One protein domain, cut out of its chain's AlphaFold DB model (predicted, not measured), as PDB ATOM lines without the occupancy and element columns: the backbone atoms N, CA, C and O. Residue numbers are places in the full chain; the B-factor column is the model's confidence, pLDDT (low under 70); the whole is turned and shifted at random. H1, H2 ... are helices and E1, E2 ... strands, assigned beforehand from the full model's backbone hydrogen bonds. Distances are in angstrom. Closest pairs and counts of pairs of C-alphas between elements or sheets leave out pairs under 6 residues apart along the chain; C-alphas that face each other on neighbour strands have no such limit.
ATOM      1  N   ALA A   7      15.359 109.533 -45.136       85.12
ATOM      2  CA  ALA A   7      14.076 108.887 -44.882       85.12
ATOM      3  C   ALA A   7      14.221 107.795 -43.817       85.12
ATOM      4  O   ALA A   7      13.414 107.713 -42.890       85.12
ATOM      5  N   LEU A   8      15.287 107.001 -43.901       84.38
ATOM      6  CA  LEU A   8      15.594 105.973 -42.919       84.38
ATOM      7  C   LEU A   8      15.909 106.575 -41.544       84.38
ATOM      8  O   LEU A   8      15.427 106.058 -40.540       84.38
ATOM      9  N   ILE A   9      16.662 107.678 -41.482       85.06
ATOM     10  CA  ILE A   9      16.986 108.355 -40.214       85.06
ATOM     11  C   ILE A   9      15.716 108.876 -39.531       85.06
ATOM     12  O   ILE A   9      15.529 108.644 -38.338       85.06
ATOM     13  N   LYS A  10      14.823 109.531 -40.283       82.50
ATOM     14  CA  LYS A  10      13.563 110.082 -39.753       82.50
ATOM     15  C   LYS A  10      12.619 109.016 -39.200       82.50
ATOM     16  O   LYS A  10      11.857 109.301 -38.286       82.50
ATOM     17  N   ASN A  11      12.683 107.801 -39.738       80.62
ATOM     18  CA  ASN A  11      11.875 106.680 -39.262       80.62
ATOM     19  C   ASN A  11      12.464 105.996 -38.018       80.62
ATOM     20  O   ASN A  11      11.752 105.259 -37.344       80.62
ATOM     21  N   VAL A  12      13.754 106.200 -37.741       81.44
ATOM     22  CA  VAL A  12      14.469 105.548 -36.633       81.44
ATOM     23  C   VAL A  12      14.597 106.467 -35.423       81.44
ATOM     24  O   VAL A  12      14.528 105.991 -34.298       81.44
ATOM     25  N   ILE A  13      14.796 107.768 -35.637       83.56
ATOM     26  CA  ILE A  13      15.013 108.730 -34.555       83.56
ATOM     27  C   ILE A  13      13.718 109.493 -34.303       83.56
ATOM     28  O   ILE A  13      13.338 110.360 -35.093       83.56
ATOM     29  N   ASN A  14      13.065 109.208 -33.177       87.69
ATOM     30  CA  ASN A  14      11.994 110.059 -32.679       87.69
ATOM     31  C   ASN A  14      12.563 111.207 -31.820       87.69
ATOM     32  O   ASN A  14      13.661 111.118 -31.268       87.69
ATOM     33  N   MET A  15      11.836 112.325 -31.748       89.06
ATOM     34  CA  MET A  15      12.331 113.531 -31.071       89.06
ATOM     35  C   MET A  15      12.413 113.386 -29.549       89.06
ATOM     36  O   MET A  15      13.266 114.021 -28.935       89.06
ATOM     37  N   GLU A  16      11.541 112.585 -28.943       91.94
ATOM     38  CA  GLU A  16      11.496 112.396 -27.491       91.94
ATOM     39  C   GLU A  16      12.715 111.602 -27.004       91.94
ATOM     40  O   GLU A  16      13.491 112.098 -26.188       91.94
ATOM     41  N   GLU A  17      12.981 110.448 -27.617       89.62
ATOM     42  CA  GLU A  17      14.184 109.642 -27.390       89.62
ATOM     43  C   GLU A  17      15.454 110.438 -27.690       89.62
ATOM     44  O   GLU A  17      16.425 110.361 -26.938       89.62
ATOM     45  N   ALA A  18      15.459 111.250 -28.756       90.06
ATOM     46  CA  ALA A  18      16.604 112.098 -29.066       90.06
ATOM     47  C   ALA A  18      16.902 113.097 -27.935       90.06
ATOM     48  O   ALA A  18      18.067 113.299 -27.585       90.06
ATOM     49  N   ILE A  19      15.871 113.706 -27.338       92.62
ATOM     50  CA  ILE A  19      16.024 114.632 -26.208       92.62
ATOM     51  C   ILE A  19      16.571 113.905 -24.978       92.62
ATOM     52  O   ILE A  19      17.488 114.417 -24.331       92.62
ATOM     53  N   ASP A  20      16.048 112.724 -24.659       91.88
ATOM     54  CA  ASP A  20      16.478 111.978 -23.475       91.88
ATOM     55  C   ASP A  20      17.921 111.482 -23.602       91.88
ATOM     56  O   ASP A  20      18.727 111.679 -22.687       91.88
ATOM     57  N   VAL A  21      18.298 110.971 -24.777       89.06
ATOM     58  CA  VAL A  21      19.689 110.605 -25.076       89.06
ATOM     59  C   VAL A  21      20.605 111.828 -24.975       89.06
ATOM     60  O   VAL A  21      21.699 111.731 -24.414       89.06
ATOM     61  N   LEU A  22      20.192 112.997 -25.475       89.50
ATOM     62  CA  LEU A  22      20.991 114.222 -25.357       89.50
ATOM     63  C   LEU A  22      21.210 114.624 -23.895       89.50
ATOM     64  O   LEU A  22      22.340 114.945 -23.527       89.50
ATOM     65  N   ARG A  23      20.169 114.580 -23.051       90.25
ATOM     66  CA  ARG A  23      20.280 114.895 -21.615       90.25
ATOM     67  C   ARG A  23      21.298 113.996 -20.921       90.25
ATOM     68  O   ARG A  23      22.175 114.502 -20.221       90.25
ATOM     69  N   GLU A  24      21.221 112.687 -21.151       87.56
ATOM     70  CA  GLU A  24      22.164 111.723 -20.577       87.56
ATOM     71  C   GLU A  24      23.611 112.020 -21.009       87.56
ATOM     72  O   GLU A  24      24.517 112.075 -20.174       87.56
ATOM     73  N   ASN A  25      23.825 112.295 -22.300       84.12
ATOM     74  CA  ASN A  25      25.152 112.619 -22.826       84.12
ATOM     75  C   ASN A  25      25.708 113.924 -22.240       84.12
ATOM     76  O   ASN A  25      26.894 113.984 -21.923       84.12
ATOM     77  N   TYR A  26      24.882 114.956 -22.041       85.19
ATOM     78  CA  TYR A  26      25.326 116.194 -21.388       85.19
ATOM     79  C   TYR A  26      25.704 115.976 -19.918       85.19
ATOM     80  O   TYR A  26      26.689 116.551 -19.451       85.19
ATOM     81  N   HIS A  27      24.976 115.124 -19.193       81.81
ATOM     82  CA  HIS A  27      25.350 114.752 -17.827       81.81
ATOM     83  C   HIS A  27      26.698 114.015 -17.778       81.81
ATOM     84  O   HIS A  27      27.510 114.298 -16.898       81.81
ATOM     85  N   GLN A  28      26.963 113.125 -18.743       77.00
ATOM     86  CA  GLN A  28      28.230 112.388 -18.876       77.00
ATOM     87  C   GLN A  28      29.385 113.256 -19.415       77.00
ATOM     88  O   GLN A  28      30.557 112.982 -19.151       77.00
ATOM     89  N   TYR A  29      29.091 114.322 -20.161       69.25
ATOM     90  CA  TYR A  29      30.106 115.230 -20.701       69.25
ATOM     91  C   TYR A  29      30.876 115.950 -19.589       69.25
ATOM     92  O   TYR A  29      32.099 116.033 -19.629       69.25
ATOM     93  N   ASN A  30      30.173 116.399 -18.547       62.28
ATOM     94  CA  ASN A  30      30.793 117.083 -17.407       62.28
ATOM     95  C   ASN A  30      31.736 116.179 -16.592       62.28
ATOM     96  O   ASN A  30      32.533 116.688 -15.807       62.28
ATOM     97  N   SER A  31      31.652 114.858 -16.764       60.78
ATOM     98  CA  SER A  31      32.484 113.869 -16.074       60.78
ATOM     99  C   SER A  31      33.535 113.199 -16.968       60.78
ATOM    100  O   SER A  31      34.415 112.513 -16.446       60.78
ATOM    101  N   SER A  32      33.503 113.404 -18.291       60.59
ATOM    102  CA  SER A  32      34.423 112.770 -19.246       60.59
ATOM    103  C   SER A  32      35.496 113.746 -19.745       60.59
ATOM    104  O   SER A  32      35.320 114.513 -20.690       60.59
ATOM    105  N   ASN A  33      36.667 113.693 -19.105       58.03
ATOM    106  CA  ASN A  33      37.858 114.449 -19.497       58.03
ATOM    107  C   ASN A  33      38.405 113.976 -20.863       58.03
ATOM    108  O   ASN A  33      39.160 113.010 -20.928       58.03
ATOM    109  N   GLY A  34      38.095 114.696 -21.947       60.78
ATOM    110  CA  GLY A  34      38.999 114.792 -23.109       60.78
ATOM    111  C   GLY A  34      38.603 114.098 -24.419       60.78
ATOM    112  O   GLY A  34      39.291 114.299 -25.415       60.78
ATOM    113  N   ASN A  35      37.493 113.358 -24.487       75.00
ATOM    114  CA  ASN A  35      37.123 112.601 -25.702       75.00
ATOM    115  C   ASN A  35      36.295 113.385 -26.740       75.00
ATOM    116  O   ASN A  35      35.869 112.837 -27.757       75.00
ATOM    117  N   ASN A  36      36.078 114.675 -26.493       83.12
ATOM    118  CA  ASN A  36      35.284 115.564 -27.336       83.12
ATOM    119  C   ASN A  36      36.066 116.867 -27.563       83.12
ATOM    120  O   ASN A  36      35.823 117.857 -26.862       83.12
ATOM    121  N   PRO A  37      37.060 116.874 -28.469       87.19
ATOM    122  CA  PRO A  37      37.858 118.065 -28.720       87.19
ATOM    123  C   PRO A  37      36.998 119.177 -29.333       87.19
ATOM    124  O   PRO A  37      35.927 118.943 -29.899       87.19
ATOM    125  N   ALA A  38      37.492 120.412 -29.252       89.06
ATOM    126  CA  ALA A  38      36.849 121.528 -29.926       89.06
ATOM    127  C   ALA A  38      36.740 121.257 -31.436       89.06
ATOM    128  O   ALA A  38      37.650 120.712 -32.066       89.06
ATOM    129  N   ARG A  39      35.616 121.670 -32.027       93.75
ATOM    130  CA  ARG A  39      35.392 121.547 -33.469       93.75
ATOM    131  C   ARG A  39      36.475 122.276 -34.263       93.75
ATOM    132  O   ARG A  39      36.849 123.399 -33.921       93.75
ATOM    133  N   THR A  40      36.904 121.682 -35.370       96.19
ATOM    134  CA  THR A  40      37.768 122.361 -36.345       96.19
ATOM    135  C   THR A  40      36.900 123.060 -37.382       96.19
ATOM    136  O   THR A  40      35.965 122.461 -37.910       96.19
ATOM    137  N   ILE A  41      37.203 124.326 -37.671       97.50
ATOM    138  CA  ILE A  41      36.470 125.145 -38.639       97.50
ATOM    139  C   ILE A  41      37.402 125.537 -39.783       97.50
ATOM    140  O   ILE A  41      38.441 126.151 -39.555       97.50
ATOM    141  N   VAL A  42      36.990 125.235 -41.012       96.94
ATOM    142  CA  VAL A  42      37.673 125.628 -42.247       96.94
ATOM    143  C   VAL A  42      36.779 126.612 -42.998       96.94
ATOM    144  O   VAL A  42      35.635 126.300 -43.329       96.94
ATOM    145  N   ARG A  43      37.284 127.819 -43.262       97.12
ATOM    146  CA  ARG A  43      36.579 128.817 -44.079       97.12
ATOM    147  C   ARG A  43      36.912 128.589 -45.550       97.12
ATOM    148  O   ARG A  43      38.084 128.495 -45.897       97.12
ATOM    149  N   VAL A  44      35.893 128.516 -46.400       96.19
ATOM    150  CA  VAL A  44      36.030 128.334 -47.852       96.19
ATOM    151  C   VAL A  44      35.651 129.649 -48.523       96.19
ATOM    152  O   VAL A  44      34.478 129.916 -48.804       96.19
ATOM    153  N   HIS A  45      36.649 130.514 -48.702       96.19
ATOM    154  CA  HIS A  45      36.454 131.904 -49.110       96.19
ATOM    155  C   HIS A  45      35.847 132.030 -50.511       96.19
ATOM    156  O   HIS A  45      34.947 132.841 -50.713       96.19
ATOM    157  N   GLU A  46      36.249 131.174 -51.450       96.50
ATOM    158  CA  GLU A  46      35.783 131.181 -52.844       96.50
ATOM    159  C   GLU A  46      34.288 130.862 -52.964       96.50
ATOM    160  O   GLU A  46      33.658 131.150 -53.981       96.50
ATOM    161  N   LYS A  47      33.718 130.230 -51.932       96.19
ATOM    162  CA  LYS A  47      32.308 129.836 -51.863       96.19
ATOM    163  C   LYS A  47      31.514 130.631 -50.832       96.19
ATOM    164  O   LYS A  47      30.336 130.342 -50.655       96.19
ATOM    165  N   ASN A  48      32.144 131.597 -50.154       96.00
ATOM    166  CA  ASN A  48      31.567 132.290 -49.001       96.00
ATOM    167  C   ASN A  48      30.925 131.303 -47.998       96.00
ATOM    168  O   ASN A  48      29.798 131.492 -47.543       96.00
ATOM    169  N   ALA A  49      31.623 130.198 -47.719       97.56
ATOM    170  CA  ALA A  49      31.091 129.065 -46.966       97.56
ATOM    171  C   ALA A  49      32.026 128.644 -45.825       97.56
ATOM    172  O   ALA A  49      33.179 129.069 -45.734       97.56
ATOM    173  N   THR A  50      31.518 127.794 -44.934       97.44
ATOM    174  CA  THR A  50      32.275 127.232 -43.809       97.44
ATOM    175  C   THR A  50      32.059 125.725 -43.734       97.44
ATOM    176  O   THR A  50      30.930 125.256 -43.831       97.44
ATOM    177  N   PHE A  51      33.143 124.980 -43.532       96.62
ATOM    178  CA  PHE A  51      33.141 123.543 -43.299       96.62
ATOM    179  C   PHE A  51      33.591 123.258 -41.864       96.62
ATOM    180  O   PHE A  51      34.601 123.790 -41.404       96.62
ATOM    181  N   GLY A  52      32.824 122.444 -41.140       96.31
ATOM    182  CA  GLY A  52      33.095 122.104 -39.747       96.31
ATOM    183  C   GLY A  52      33.311 120.608 -39.566       96.31
ATOM    184  O   GLY A  52      32.540 119.809 -40.088       96.31
ATOM    185  N   VAL A  53      34.327 120.240 -38.786       95.88
ATOM    186  CA  VAL A  53      34.576 118.857 -38.358       95.88
ATOM    187  C   VAL A  53      34.400 118.776 -36.845       95.88
ATOM    188  O   VAL A  53      35.068 119.495 -36.098       95.88
ATOM    189  N   MET A  54      33.484 117.914 -36.401       93.31
ATOM    190  CA  MET A  54      33.111 117.728 -34.994       93.31
ATOM    191  C   MET A  54      33.295 116.258 -34.597       93.31
ATOM    192  O   MET A  54      32.327 115.498 -34.634       93.31
TER     193      MET A  54
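This is residues 7 to 54 of the 59 residues of the protein "Ornithine cyclodeaminase" of Pseudomonas fluorescens (UniProt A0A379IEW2). The hairpin of E1 and E2 makes one arm of an open, flat arch, and the long helix H2 makes the other, with the short helix H1 beyond its far end. The middle is empty, and residues 7 to 35 stand free. The printed part has 48 residues, two named helices and then two antiparallel strands, H1 H2 E1 E2; the class is mixed. It is extended, with a radius of gyration of the C-alphas of 15.8 A and spans of 40 by 35 by 12 A.

E1 is residues 40 to 44, 13.1 A long, and E2 residues 49 to 53, 13.8 A, ending at C-alpha 53 (34.576, 118.857, -38.358). H2 is residues 15 to 29, 20.6 A. H1 is residues 7 to 12, 8.9 A, from C-alpha 7 (14.076, 108.887, -44.882).

E1 and E2 are antiparallel at 158 degrees; N 42 and O 51 are 2.8 A apart, within hydrogen-bond range. H2 and E2 are apart, and H1 is apart from H2, E1 and E2. In H1 and H2 every O i to N i+4 pair is within hydrogen-bond range.

The farthest C-alphas, of Ser 31 and Glu 46, are 40.8 A apart. The printed part has no cut and no long link. Residues 29 to 34 have pLDDT under 70.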